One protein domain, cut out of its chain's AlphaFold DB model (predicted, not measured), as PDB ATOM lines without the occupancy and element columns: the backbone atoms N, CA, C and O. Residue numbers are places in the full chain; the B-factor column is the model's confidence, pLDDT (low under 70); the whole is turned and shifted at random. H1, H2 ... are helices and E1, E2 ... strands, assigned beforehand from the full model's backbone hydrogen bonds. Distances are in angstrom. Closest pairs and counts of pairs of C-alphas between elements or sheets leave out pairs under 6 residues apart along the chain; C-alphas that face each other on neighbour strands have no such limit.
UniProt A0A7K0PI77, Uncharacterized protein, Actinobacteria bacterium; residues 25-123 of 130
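What this domain is: This is residues 25 to 123 of the 130 residues of an uncharacterized protein of Actinobacteria bacterium (UniProt A0A7K0PI77). A short helix, H4, sits in the middle of the domain, with a small parallel sheet of three strands on one side of it and three longer helices, H1, H3 and H2, round it elsewhere. H2 and H3 meet nearly at right angles, H2 with its residues 50 to 56 and H3 with its residues 79 to 84, and the long link between them, residues 66 to 77, lies out at one end of the longest axis. The printed part has 99 residues, with four named helices and three named strands in the order E1 H1 H2 H3 E2 H4 E3; the sheet's order is E1 E2 E3. The class is mostly helix, and the whole is compact, with a radius of gyration of the C-alphas of 13.2 A and spans of 39 by 30 by 22 A.

How they stand to each other: E1, residues 25 to 27, is an edge strand and the parallel neighbour of E2, residues 96 to 101; N 26 and O 98 are 2.8 A apart, within hydrogen-bond range. H1, residues 30 to 46, and H2, residues 50 to 65, only just touch, only at the corner by their link, with 3 pairs of C-alphas within 8 A, the closest being those of Gly 44 and Leu 50 at 5.3 A. H2 is the hub, touching three helices. It touches H3, residues 78 to 91, about perpendicular at 80 degrees; the closest C-alphas are those of Ala 53 and His 80, 4.4 A apart. H3 touches H1 at a steep tilt of 43 degrees, opposite ways, closest at the C-alphas of Ala 43 and Thr 87, 7.2 A apart. H4, residues 107 to 115, touches H2, about perpendicular at 87 degrees, closest at the C-alphas of Gly 57 and Ala 115, 4.3 A apart. H4 is on the sheet at a height of 10.2 A, over E2 and along the strands, at 3 degrees to E2 on the local plane. E3, residues 120 to 122, is the other edge strand, parallel to E2, with N 121 and O 99 3.0 A apart. E2, H4 and E3 form a strand-helix-strand unit, two parallel neighbour strands joined through a helix, with a right-handed crossover; E1, H1 H2 H3 and E2 form another. In H1, H2, H3 and H4 every O i to N i+4 pair is within hydrogen-bond range.

Where its parts are: E1 begins at C-alpha 25, (15.468, -27.592, 37.654). H1 is 24.5 A long, H2 22.1 A, H3 19.9 A, E2 12.9 A and H4 12.2 A. H2 begins at C-alpha 50, (1.773, -22.723, 17.618), and E3 ends at C-alpha 122, (10.015, -17.968, 40.790).

The domain as a whole: The C-alphas of Ala 31 and Gln 71 are the two farthest apart, at 40.1 A. The printed part has no cut. The link from H2 to H3 is long, with 12 residues; the other links are tight. The mean pLDDT of the printed part is 91.6, and no printed residue is under 70.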
ATOM      1  N   ARG A  25      15.779 -29.026  37.520       89.00
ATOM      2  CA  ARG A  25      15.468 -27.592  37.654       89.00
ATOM      3  C   ARG A  25      16.424 -26.751  36.812       89.00
ATOM      4  O   ARG A  25      17.630 -26.758  37.043       89.00
ATOM      5  N   LEU A  26      15.874 -25.985  35.876       88.50
ATOM      6  CA  LEU A  26      16.624 -25.100  34.992       88.50
ATOM      7  C   LEU A  26      16.600 -23.674  35.522       88.50
ATOM      8  O   LEU A  26      15.581 -22.997  35.423       88.50
ATOM      9  N   THR A  27      17.723 -23.203  36.056       88.12
ATOM     10  CA  THR A  27      17.917 -21.781  36.357       88.12
ATOM     11  C   THR A  27      18.585 -21.112  35.172       88.12
ATOM     12  O   THR A  27      19.735 -21.403  34.848       88.12
ATOM     13  N   LEU A  28      17.846 -20.229  34.507       82.12
ATOM     14  CA  LEU A  28      18.324 -19.512  33.336       82.12
ATOM     15  C   LEU A  28      18.778 -18.111  33.742       82.12
ATOM     16  O   LEU A  28      18.069 -17.394  34.443       82.12
ATOM     17  N   ALA A  29      19.963 -17.712  33.282       83.12
ATOM     18  CA  ALA A  29      20.381 -16.317  33.363       83.12
ATOM     19  C   ALA A  29      19.449 -15.437  32.502       83.12
ATOM     20  O   ALA A  29      18.941 -15.931  31.492       83.12
ATOM     21  N   PRO A  30      19.280 -14.136  32.814       83.06
ATOM     22  CA  PRO A  30      18.397 -13.242  32.058       83.06
ATOM     23  C   PRO A  30      18.627 -13.267  30.539       83.06
ATOM     24  O   PRO A  30      17.687 -13.457  29.775       83.06
ATOM     25  N   ALA A  31      19.886 -13.229  30.095       84.94
ATOM     26  CA  ALA A  31      20.222 -13.307  28.670       84.94
ATOM     27  C   ALA A  31      19.760 -14.622  28.005       84.94
ATOM     28  O   ALA A  31      19.390 -14.639  26.835       84.94
ATOM     29  N   LEU A  32      19.754 -15.741  28.738       86.19
ATOM     30  CA  LEU A  32      19.263 -17.021  28.219       86.19
ATOM     31  C   LEU A  32      17.731 -17.080  28.188       86.19
ATOM     32  O   LEU A  32      17.177 -17.746  27.315       86.19
ATOM     33  N   LEU A  33      17.049 -16.376  29.099       86.31
ATOM     34  CA  LEU A  33      15.593 -16.209  29.056       86.31
ATOM     35  C   LEU A  33      15.171 -15.391  27.833       86.31
ATOM     36  O   LEU A  33      14.255 -15.801  27.126       86.31
ATOM     37  N   GLU A  34      15.875 -14.299  27.530       87.94
ATOM     38  CA  GLU A  34      15.630 -13.494  26.324       87.94
ATOM     39  C   GLU A  34      15.823 -14.314  25.042       87.94
ATOM     40  O   GLU A  34      14.976 -14.291  24.146       87.94
ATOM     41  N   VAL A  35      16.898 -15.109  24.972       91.75
ATOM     42  CA  VAL A  35      17.132 -16.025  23.844       91.75
ATOM     43  C   VAL A  35      16.014 -17.060  23.739       91.75
ATOM     44  O   VAL A  35      15.549 -17.350  22.637       91.75
ATOM     45  N   LEU A  36      15.559 -17.624  24.859       91.75
ATOM     46  CA  LEU A  36      14.453 -18.575  24.851       91.75
ATOM     47  C   LEU A  36      13.156 -17.920  24.356       91.75
ATOM     48  O   LEU A  36      12.471 -18.510  23.524       91.75
ATOM     49  N   TYR A  37      12.858 -16.695  24.791       90.62
ATOM     50  CA  TYR A  37      11.703 -15.935  24.318       90.62
ATOM     51  C   TYR A  37      11.752 -15.704  22.805       90.62
ATOM     52  O   TYR A  37      10.794 -16.023  22.100       90.62
ATOM     53  N   ALA A  38      12.899 -15.257  22.285       93.00
ATOM     54  CA  ALA A  38      13.099 -15.076  20.851       93.00
ATOM     55  C   ALA A  38      12.932 -16.392  20.071       93.00
ATOM     56  O   ALA A  38      12.325 -16.410  19.002       93.00
ATOM     57  N   ARG A  39      13.419 -17.516  20.615       94.88
ATOM     58  CA  ARG A  39      13.264 -18.840  19.993       94.88
ATOM     59  C   ARG A  39      11.817 -19.321  19.976       94.88
ATOM     60  O   ARG A  39      11.433 -19.982  19.017       94.88
ATOM     61  N   ILE A  40      11.025 -19.005  21.001       92.88
ATOM     62  CA  ILE A  40       9.585 -19.296  20.995       92.88
ATOM     63  C   ILE A  40       8.875 -18.437  19.946       92.88
ATOM     64  O   ILE A  40       8.093 -18.975  19.168       92.88
ATOM     65  N   GLY A  41       9.198 -17.142  19.865       91.75
ATOM     66  CA  GLY A  41       8.682 -16.264  18.809       91.75
ATOM     67  C   GLY A  41       8.973 -16.818  17.411       91.75
ATOM     68  O   GLY A  41       8.051 -17.063  16.641       91.75
ATOM     69  N   ALA A  42      10.234 -17.157  17.138       94.56
ATOM     70  CA  ALA A  42      10.647 -17.745  15.863       94.56
ATOM     71  C   ALA A  42       9.982 -19.105  15.572       94.56
ATOM     72  O   ALA A  42       9.723 -19.440  14.413       94.56
ATOM     73  N   ALA A  43       9.698 -19.905  16.605       92.69
ATOM     74  CA  ALA A  43       8.928 -21.134  16.442       92.69
ATOM     75  C   ALA A  43       7.488 -20.833  16.002       92.69
ATOM     76  O   ALA A  43       6.974 -21.538  15.140       92.69
ATOM     77  N   GLY A  44       6.875 -19.767  16.528       91.94
ATOM     78  CA  GLY A  44       5.541 -19.312  16.126       91.94
ATOM     79  C   GLY A  44       5.498 -18.756  14.705       91.94
ATOM     80  O   GLY A  44       4.523 -18.975  13.995       91.94
ATOM     81  N   ASP A  45       6.577 -18.112  14.263       94.50
ATOM     82  CA  ASP A  45       6.719 -17.659  12.874       94.50
ATOM     83  C   ASP A  45       6.878 -18.837  11.895       94.50
ATOM     84  O   ASP A  45       6.493 -18.746  10.730       94.50
ATOM     85  N   THR A  46       7.458 -19.950  12.359       94.62
ATOM     86  CA  THR A  46       7.697 -21.155  11.546       94.62
ATOM     87  C   THR A  46       6.478 -22.076  11.500       94.62
ATOM     88  O   THR A  46       6.190 -22.664  10.459       94.62
ATOM     89  N   ASP A  47       5.783 -22.229  12.625       95.25
ATOM     90  CA  ASP A  47       4.601 -23.072  12.766       95.25
ATOM     91  C   ASP A  47       3.373 -22.204  13.102       95.25
ATOM     92  O   ASP A  47       3.185 -21.822  14.264       95.25
ATOM     93  N   PRO A  48       2.504 -21.908  12.118       94.12
ATOM     94  CA  PRO A  48       1.351 -21.038  12.325       94.12
ATOM     95  C   PRO A  48       0.298 -21.632  13.274       94.12
ATOM     96  O   PRO A  48      -0.593 -20.902  13.710       94.12
ATOM     97  N   ALA A  49       0.374 -22.925  13.615       96.31
ATOM     98  CA  ALA A  49      -0.505 -23.537  14.608       96.31
ATOM     99  C   ALA A  49      -0.053 -23.249  16.050       96.31
ATOM    100  O   ALA A  49      -0.873 -23.296  16.970       96.31
ATOM    101  N   LEU A  50       1.226 -22.914  16.273       97.00
ATOM    102  CA  LEU A  50       1.773 -22.723  17.618       97.00
ATOM    103  C   LEU A  50       1.087 -21.595  18.407       97.00
ATOM    104  O   LEU A  50       0.778 -21.830  19.576       97.00
ATOM    105  N   PRO A  51       0.783 -20.409  17.842       95.94
ATOM    106  CA  PRO A  51       0.057 -19.377  18.583       95.94
ATOM    107  C   PRO A  51      -1.311 -19.850  19.097       95.94
ATOM    108  O   PRO A  51      -1.661 -19.588  20.248       95.94
ATOM    109  N   GLY A  52      -2.061 -20.594  18.274       96.88
ATOM    110  CA  GLY A  52      -3.349 -21.178  18.666       96.88
ATOM    111  C   GLY A  52      -3.199 -22.270  19.724       96.88
ATOM    112  O   GLY A  52      -3.958 -22.312  20.692       96.88
ATOM    113  N   ALA A  53      -2.163 -23.099  19.597       97.38
ATOM    114  CA  ALA A  53      -1.850 -24.131  20.574       97.38
ATOM    115  C   ALA A  53      -1.451 -23.540  21.938       97.38
ATOM    116  O   ALA A  53      -1.932 -24.002  22.972       97.38
ATOM    117  N   ILE A  54      -0.639 -22.475  21.950       97.06
ATOM    118  CA  ILE A  54      -0.281 -21.729  23.165       97.06
ATOM    119  C   ILE A  54      -1.532 -21.143  23.821       97.06
ATOM    120  O   ILE A  54      -1.671 -21.247  25.038       97.06
ATOM    121  N   ALA A  55      -2.448 -20.561  23.043       96.00
ATOM    122  CA  ALA A  55      -3.693 -20.015  23.578       96.00
ATOM    123  C   ALA A  55      -4.556 -21.103  24.244       96.00
ATOM    124  O   ALA A  55      -4.981 -20.923  25.384       96.00
ATOM    125  N   ALA A  56      -4.736 -22.257  23.592       95.75
ATOM    126  CA  ALA A  56      -5.469 -23.389  24.167       95.75
ATOM    127  C   ALA A  56      -4.796 -23.935  25.444       95.75
ATOM    128  O   ALA A  56      -5.468 -24.252  26.425       95.75
ATOM    129  N   GLY A  57      -3.461 -24.010  25.462       95.69
ATOM    130  CA  GLY A  57      -2.702 -24.385  26.656       95.69
ATOM    131  C   GLY A  57      -2.875 -23.386  27.805       95.69
ATOM    132  O   GLY A  57      -3.093 -23.796  28.944       95.69
ATOM    133  N   ASP A  58      -2.831 -22.082  27.521       95.62
ATOM    134  CA  ASP A  58      -3.043 -21.023  28.518       95.62
ATOM    135  C   ASP A  58      -4.465 -21.061  29.100       95.62
ATOM    136  O   ASP A  58      -4.643 -20.885  30.303       95.62
ATOM    137  N   GLU A  59      -5.488 -21.362  28.295       94.56
ATOM    138  CA  GLU A  59      -6.858 -21.556  28.788       94.56
ATOM    139  C   GLU A  59      -6.961 -22.713  29.790       94.56
ATOM    140  O   GLU A  59      -7.597 -22.569  30.839       94.56
ATOM    141  N   VAL A  60      -6.292 -23.838  29.518       93.44
ATOM    142  CA  VAL A  60      -6.219 -24.966  30.458       93.44
ATOM    143  C   VAL A  60      -5.498 -24.564  31.743       93.44
ATOM    144  O   VAL A  60      -6.000 -24.854  32.830       93.44
ATOM    145  N   VAL A  61      -4.364 -23.864  31.642       92.69
ATOM    146  CA  VAL A  61      -3.617 -23.369  32.811       92.69
ATOM    147  C   VAL A  61      -4.488 -22.444  33.659       92.69
ATOM    148  O   VAL A  61      -4.578 -22.634  34.868       92.69
ATOM    149  N   ARG A  62      -5.204 -21.497  33.045       92.88
ATOM    150  CA  ARG A  62      -6.123 -20.603  33.765       92.88
ATOM    151  C   ARG A  62      -7.257 -21.361  34.442       92.88
ATOM    152  O   ARG A  62      -7.626 -21.020  35.562       92.88
ATOM    153  N   ALA A  63      -7.812 -22.381  33.787       91.81
ATOM    154  CA  ALA A  63      -8.840 -23.221  34.390       91.81
ATOM    155  C   ALA A  63      -8.294 -23.975  35.616       91.81
ATOM    156  O   ALA A  63      -8.972 -24.034  36.641       91.81
ATOM    157  N   LEU A  64      -7.074 -24.512  35.537       89.50
ATOM    158  CA  LEU A  64      -6.398 -25.173  36.659       89.50
ATOM    159  C   LEU A  64      -6.134 -24.203  37.818       89.50
ATOM    160  O   LEU A  64      -6.486 -24.511  38.955       89.50
ATOM    161  N   ASP A  65      -5.593 -23.019  37.527       90.31
ATOM    162  CA  ASP A  65      -5.320 -21.978  38.528       90.31
ATOM    163  C   ASP A  65      -6.613 -21.476  39.201       90.31
ATOM    164  O   ASP A  65      -6.615 -21.136  40.383       90.31
ATOM    165  N   ALA A  66      -7.739 -21.487  38.480       92.62
ATOM    166  CA  ALA A  66      -9.063 -21.171  39.017       92.62
ATOM    167  C   ALA A  66      -9.695 -22.314  39.842       92.62
ATOM    168  O   ALA A  66     -10.809 -22.160  40.344       92.62
ATOM    169  N   GLY A  67      -9.026 -23.465  39.974       93.06
ATOM    170  CA  GLY A  67      -9.548 -24.634  40.683       93.06
ATOM    171  C   GLY A  67     -10.676 -25.351  39.937       93.06
ATOM    172  O   GLY A  67     -11.500 -26.020  40.566       93.06
ATOM    173  N   CYS A  68     -10.746 -25.199  38.609       92.06
ATOM    174  CA  CYS A  68     -11.731 -25.889  37.786       92.06
ATOM    175  C   CYS A  68     -11.582 -27.410  37.971       92.06
ATOM    176  O   CYS A  68     -10.472 -27.928  37.839       92.06
ATOM    177  N   PRO A  69     -12.664 -28.146  38.284       89.88
ATOM    178  CA  PRO A  69     -12.587 -29.591  38.428       89.88
ATOM    179  C   PRO A  69     -12.174 -30.288  37.118       89.88
ATOM    180  O   PRO A  69     -12.595 -29.842  36.045       89.88
ATOM    181  N   PRO A  70     -11.452 -31.425  37.182       82.81
ATOM    182  CA  PRO A  70     -10.922 -32.114  36.006       82.81
ATOM    183  C   PRO A  70     -11.914 -32.382  34.872       82.81
ATOM    184  O   PRO A  70     -11.580 -32.239  33.699       82.81
ATOM    185  N   GLN A  71     -13.152 -32.730  35.221       87.06
ATOM    186  CA  GLN A  71     -14.226 -33.032  34.275       87.06
ATOM    187  C   GLN A  71     -14.736 -31.816  33.481       87.06
ATOM    188  O   GLN A  71     -15.492 -31.995  32.530       87.06
ATOM    189  N   PHE A  72     -14.355 -30.600  33.878       85.81
ATOM    190  CA  PHE A  72     -14.753 -29.344  33.238       85.81
ATOM    191  C   PHE A  72     -13.574 -28.598  32.608       85.81
ATOM    192  O   PHE A  72     -13.747 -27.471  32.142       85.81
ATOM    193  N   HIS A  73     -12.372 -29.182  32.586       85.25
ATOM    194  CA  HIS A  73     -11.274 -28.552  31.864       85.25
ATOM    195  C   HIS A  73     -11.597 -28.475  30.371       85.25
ATOM    196  O   HIS A  73     -12.076 -29.459  29.805       85.25
ATOM    197  N   PRO A  74     -11.276 -27.346  29.710       85.62
ATOM    198  CA  PRO A  74     -11.477 -27.215  28.269       85.62
ATOM    199  C   PRO A  74     -10.646 -28.241  27.481       85.62
ATOM    200  O   PRO A  74     -10.997 -28.593  26.358       85.62
ATOM    201  N   GLY A  75      -9.576 -28.758  28.098       87.75
ATOM    202  CA  GLY A  75      -8.614 -29.640  27.456       87.75
ATOM    203  C   GLY A  75      -7.792 -28.900  26.404       87.75
ATOM    204  O   GLY A  75      -8.089 -27.771  26.021       87.75
ATOM    205  N   VAL A  76      -6.726 -29.545  25.941       92.81
ATOM    206  CA  VAL A  76      -5.998 -29.091  24.753       92.81
ATOM    207  C   VAL A  76      -6.365 -30.047  23.616       92.81
ATOM    208  O   VAL A  76      -6.221 -31.258  23.805       92.81
ATOM    209  N   PRO A  77      -6.834 -29.553  22.453       93.94
ATOM    210  CA  PRO A  77      -7.036 -30.391  21.272       93.94
ATOM    211  C   PRO A  77      -5.769 -31.179  20.924       93.94
ATOM    212  O   PRO A  77      -4.656 -30.688  21.132       93.94
ATOM    213  N   LEU A  78      -5.906 -32.396  20.395       94.50
ATOM    214  CA  LEU A  78      -4.761 -33.290  20.176       94.50
ATOM    215  C   LEU A  78      -3.716 -32.677  19.228       94.50
ATOM    216  O   LEU A  78      -2.510 -32.803  19.450       94.50
ATOM    217  N   GLU A  79      -4.178 -31.974  18.198       94.56
ATOM    218  CA  GLU A  79      -3.343 -31.236  17.257       94.56
ATOM    219  C   GLU A  79      -2.506 -30.155  17.955       94.56
ATOM    220  O   GLU A  79      -1.306 -30.046  17.715       94.56
ATOM    221  N   HIS A  80      -3.097 -29.420  18.898       96.69
ATOM    222  CA  HIS A  80      -2.399 -28.405  19.681       96.69
ATOM    223  C   HIS A  80      -1.434 -29.037  20.685       96.69
ATOM    224  O   HIS A  80      -0.310 -28.565  20.836       96.69
ATOM    225  N   ALA A  81      -1.833 -30.132  21.335       95.25
ATOM    226  CA  ALA A  81      -0.973 -30.854  22.265       95.25
ATOM    227  C   ALA A  81       0.308 -31.350  21.571       95.25
ATOM    228  O   ALA A  81       1.402 -31.189  22.110       95.25
ATOM    229  N   THR A  82       0.180 -31.868  20.345       96.44
ATOM    230  CA  THR A  82       1.320 -32.311  19.525       96.44
ATOM    231  C   THR A  82       2.257 -31.145  19.199       96.44
ATOM    232  O   THR A  82       3.464 -31.245  19.414       96.44
ATOM    233  N   VAL A  83       1.713 -30.003  18.761       97.00
ATOM    234  CA  VAL A  83       2.503 -28.795  18.453       97.00
ATOM    235  C   VAL A  83       3.258 -28.279  19.686       97.00
ATOM    236  O   VAL A  83       4.444 -27.936  19.596       97.00
ATOM    237  N   LEU A  84       2.608 -28.258  20.855       96.81
ATOM    238  CA  LEU A  84       3.227 -27.842  22.117       96.81
ATOM    239  C   LEU A  84       4.349 -28.798  22.542       96.81
ATOM    240  O   LEU A  84       5.431 -28.335  22.910       96.81
ATOM    241  N   GLU A  85       4.129 -30.116  22.461       95.19
ATOM    242  CA  GLU A  85       5.145 -31.118  22.808       95.19
ATOM    243  C   GLU A  85       6.367 -31.017  21.886       95.19
ATOM    244  O   GLU A  85       7.511 -30.967  22.354       95.19
ATOM    245  N   GLU A  86       6.146 -30.948  20.574       95.19
ATOM    246  CA  GLU A  86       7.227 -30.824  19.603       95.19
ATOM    247  C   GLU A  86       8.024 -29.539  19.807       95.19
ATOM    248  O   GLU A  86       9.258 -29.564  19.797       95.19
ATOM    249  N   THR A  87       7.339 -28.420  20.050       95.81
ATOM    250  CA  THR A  87       7.984 -27.137  20.340       95.81
ATOM    251  C   THR A  87       8.819 -27.231  21.612       95.81
ATOM    252  O   THR A  87      10.006 -26.896  21.596       95.81
ATOM    253  N   ARG A  88       8.260 -27.780  22.697       94.31
ATOM    254  CA  ARG A  88       8.982 -28.010  23.956       94.31
ATOM    255  C   ARG A  88      10.244 -28.849  23.735       94.31
ATOM    256  O   ARG A  88      11.311 -28.503  24.248       94.31
ATOM    257  N   ARG A  89      10.159 -29.915  22.933       92.06
ATOM    258  CA  ARG A  89      11.292 -30.792  22.597       92.06
ATOM    259  C   ARG A  89      12.354 -30.081  21.759       92.06
ATOM    260  O   ARG A  89      13.542 -30.204  22.056       92.06
ATOM    261  N   ARG A  90      11.960 -29.306  20.743       91.50
ATOM    262  CA  ARG A  90      12.881 -28.505  19.906       91.50
ATOM    263  C   ARG A  90      13.610 -27.433  20.724       91.50
ATOM    264  O   ARG A  90      14.772 -27.119  20.455       91.50
ATOM    265  N   LEU A  91      12.953 -26.894  21.749       90.69
ATOM    266  CA  LEU A  91      13.546 -25.940  22.687       90.69
ATOM    267  C   LEU A  91      14.440 -26.607  23.744       90.69
ATOM    268  O   LEU A  91      15.208 -25.907  24.401       90.69
ATOM    269  N   GLY A  92      14.398 -27.938  23.869       89.12
ATOM    270  CA  GLY A  92      15.156 -28.699  24.865       89.12
ATOM    271  C   GLY A  92      14.579 -28.598  26.278       89.12
ATOM    272  O   GLY A  92      15.307 -28.775  27.249       89.12
ATOM    273  N   LEU A  93      13.287 -28.286  26.392       90.88
ATOM    274  CA  LEU A  93      12.561 -28.151  27.658       90.88
ATOM    275  C   LEU A  93      11.828 -29.445  28.055       90.88
ATOM    276  O   LEU A  93      11.191 -29.512  29.103       90.88
ATOM    277  N   ASP A  94      11.887 -30.484  27.223       90.25
ATOM    278  CA  ASP A  94      11.200 -31.769  27.408       90.25
ATOM    279  C   ASP A  94      11.672 -32.538  28.650       90.25
ATOM    280  O   ASP A  94      10.905 -33.299  29.232       90.25
ATOM    281  N   ARG A  95      12.908 -32.291  29.099       86.94
ATOM    282  CA  ARG A  95      13.511 -32.921  30.289       86.94
ATOM    283  C   ARG A  95      13.564 -31.999  31.511       86.94
ATOM    284  O   ARG A  95      14.053 -32.403  32.566       86.94
ATOM    285  N   ALA A  96      13.086 -30.765  31.367       88.81
ATOM    286  CA  ALA A  96      13.010 -29.817  32.465       88.81
ATOM    287  C   ALA A  96      11.882 -30.228  33.421       88.81
ATOM    288  O   ALA A  96      10.722 -30.310  33.013       88.81
ATOM    289  N   GLU A  97      12.222 -30.448  34.690       88.19
ATOM    290  CA  GLU A  97      11.236 -30.650  35.758       88.19
ATOM    291  C   GLU A  97      10.584 -29.322  36.143       88.19
ATOM    292  O   GLU A  97       9.375 -29.255  36.359       88.19
ATOM    293  N   ALA A  98      11.391 -28.258  36.206       91.44
ATOM    294  CA  ALA A  98      10.923 -26.897  36.395       91.44
ATOM    295  C   ALA A  98      11.870 -25.878  35.753       91.44
ATOM    296  O   ALA A  98      13.079 -26.092  35.699       91.44
ATOM    297  N   VAL A  99      11.321 -24.746  35.324       91.81
ATOM    298  CA  VAL A  99      12.066 -23.579  34.847       91.81
ATOM    299  C   VAL A  99      11.991 -22.503  35.922       91.81
ATOM    300  O   VAL A  99      10.906 -22.049  36.285       91.81
ATOM    301  N   VAL A 100      13.149 -22.128  36.455       91.31
ATOM    302  CA  VAL A 100      13.299 -21.046  37.423       91.31
ATOM    303  C   VAL A 100      13.453 -19.741  36.649       91.31
ATOM    304  O   VAL A 100      14.412 -19.589  35.889       91.31
ATOM    305  N   VAL A 101      12.516 -18.818  36.844       90.00
ATOM    306  CA  VAL A 101      12.494 -17.508  36.173       90.00
ATOM    307  C   VAL A 101      12.632 -16.382  37.187       90.00
ATOM    308  O   VAL A 101      12.197 -16.524  38.329       90.00
ATOM    309  N   ASP A 102      13.229 -15.263  36.787       86.69
ATOM    310  CA  ASP A 102      13.283 -14.067  37.632       86.69
ATOM    311  C   ASP A 102      11.849 -13.595  37.962       86.69
ATOM    312  O   ASP A 102      11.007 -13.608  37.057       86.69
ATOM    313  N   PRO A 103      11.534 -13.186  39.205       84.75
ATOM    314  CA  PRO A 103      10.211 -12.660  39.554       84.75
ATOM    315  C   PRO A 103       9.739 -11.478  38.689       84.75
ATOM    316  O   PRO A 103       8.536 -11.294  38.529       84.75
ATOM    317  N   ALA A 104      10.660 -10.703  38.109       86.69
ATOM    318  CA  ALA A 104      10.373  -9.596  37.198       86.69
ATOM    319  C   ALA A 104      10.172 -10.029  35.730       86.69
ATOM    320  O   ALA A 104       9.968  -9.182  34.860       86.69
ATOM    321  N   THR A 105      10.244 -11.331  35.432       88.12
ATOM    322  CA  THR A 105       9.988 -11.867  34.088       88.12
ATOM    323  C   THR A 105       8.566 -11.524  33.642       88.12
ATOM    324  O   THR A 105       7.620 -11.696  34.408       88.12
ATOM    325  N   ASP A 106       8.409 -11.092  32.386       90.06
ATOM    326  CA  ASP A 106       7.099 -10.781  31.805       90.06
ATOM    327  C   ASP A 106       6.130 -11.962  31.985       90.06
ATOM    328  O   ASP A 106       6.402 -13.099  31.581       90.06
ATOM    329  N   GLU A 107       4.972 -11.682  32.582       90.38
ATOM    330  CA  GLU A 107       3.935 -12.673  32.852       90.38
ATOM    331  C   GLU A 107       3.478 -13.393  31.574       90.38
ATOM    332  O   GLU A 107       3.173 -14.586  31.604       90.38
ATOM    333  N   ARG A 108       3.484 -12.711  30.422       91.12
ATOM    334  CA  ARG A 108       3.164 -13.324  29.125       91.12
ATOM    335  C   ARG A 108       4.113 -14.471  28.824       91.12
ATOM    336  O   ARG A 108       3.669 -15.531  28.394       91.12
ATOM    337  N   PHE A 109       5.404 -14.293  29.087       91.81
ATOM    338  CA  PHE A 109       6.387 -15.341  28.858       91.81
ATOM    339  C   PHE A 109       6.213 -16.507  29.834       91.81
ATOM    340  O   PHE A 109       6.262 -17.667  29.423       91.81
ATOM    341  N   VAL A 110       5.913 -16.216  31.103       92.81
ATOM    342  CA  VAL A 110       5.577 -17.244  32.101       92.81
ATOM    343  C   VAL A 110       4.380 -18.081  31.646       92.81
ATOM    344  O   VAL A 110       4.434 -19.310  31.713       92.81
ATOM    345  N   ARG A 111       3.325 -17.441  31.131       94.00
ATOM    346  CA  ARG A 111       2.143 -18.128  30.589       94.00
ATOM    347  C   ARG A 111       2.486 -19.009  29.394       94.00
ATOM    348  O   ARG A 111       2.064 -20.157  29.364       94.00
ATOM    349  N   VAL A 112       3.311 -18.528  28.463       95.25
ATOM    350  CA  VAL A 112       3.767 -19.339  27.322       95.25
ATOM    351  C   VAL A 112       4.542 -20.576  27.783       95.25
ATOM    352  O   VAL A 112       4.283 -21.677  27.301       95.25
ATOM    353  N   LEU A 113       5.460 -20.433  28.744       95.12
ATOM    354  CA  LEU A 113       6.204 -21.571  29.291       95.12
ATOM    355  C   LEU A 113       5.273 -22.590  29.962       95.12
ATOM    356  O   LEU A 113       5.430 -23.793  29.753       95.12
ATOM    357  N   ARG A 114       4.276 -22.122  30.721       95.38
ATOM    358  CA  ARG A 114       3.254 -22.989  31.328       95.38
ATOM    359  C   ARG A 114       2.376 -23.672  30.280       95.38
ATOM    360  O   ARG A 114       2.127 -24.864  30.409       95.38
ATOM    361  N   ALA A 115       1.974 -22.962  29.225       95.62
ATOM    362  CA  ALA A 115       1.215 -23.523  28.108       95.62
ATOM    363  C   ALA A 115       2.007 -24.614  27.366       95.62
ATOM    364  O   ALA A 115       1.445 -25.634  26.988       95.62
ATOM    365  N   LEU A 116       3.333 -24.465  27.249       95.25
ATOM    366  CA  LEU A 116       4.245 -25.515  26.769       95.25
ATOM    367  C   LEU A 116       4.409 -26.688  27.760       95.25
ATOM    368  O   LEU A 116       5.214 -27.590  27.527       95.25
ATOM    369  N   GLY A 117       3.688 -26.687  28.883       92.50
ATOM    370  CA  GLY A 117       3.726 -27.731  29.905       92.50
ATOM    371  C   GLY A 117       4.943 -27.661  30.827       92.50
ATOM    372  O   GLY A 117       5.287 -28.667  31.454       92.50
ATOM    373  N   CYS A 118       5.633 -26.519  30.899       93.44
ATOM    374  CA  CYS A 118       6.720 -26.331  31.855       93.44
ATOM    375  C   CYS A 118       6.159 -25.956  33.229       93.44
ATOM    376  O   CYS A 118       5.376 -25.014  33.361       93.44
ATOM    377  N   THR A 119       6.647 -26.613  34.279       93.44
ATOM    378  CA  THR A 119       6.481 -26.108  35.645       93.44
ATOM    379  C   THR A 119       7.337 -24.854  35.794       93.44
ATOM    380  O   THR A 119       8.561 -24.938  35.720       93.44
ATOM    381  N   VAL A 120       6.729 -23.686  35.990       92.75
ATOM    382  CA  VAL A 120       7.471 -22.428  36.159       92.75
ATOM    383  C   VAL A 120       7.464 -22.022  37.623       92.75
ATOM    384  O   VAL A 120       6.403 -21.916  38.236       92.75
ATOM    385  N   VAL A 121       8.651 -21.784  38.172       91.88
ATOM    386  CA  VAL A 121       8.857 -21.417  39.575       91.88
ATOM    387  C   VAL A 121       9.615 -20.090  39.658       91.88
ATOM    388  O   VAL A 121      10.547 -19.880  38.877       91.88
ATOM    389  N   PRO A 122       9.254 -19.192  40.587       86.94
ATOM    390  CA  PRO A 122      10.015 -17.968  40.790       86.94
ATOM    391  C   PRO A 122      11.406 -18.300  41.345       86.94
ATOM    392  O   PRO A 122      11.569 -19.183  42.194       86.94
ATOM    393  N   GLY A 123      12.417 -17.612  40.829       82.44
ATOM    394  CA  GLY A 123      13.766 -17.595  41.374       82.44
ATOM    395  C   GLY A 123      13.853 -16.763  42.652       82.44
ATOM    396  O   GLY A 123      12.903 -16.056  42.995       82.44
TER     397      GLY A 123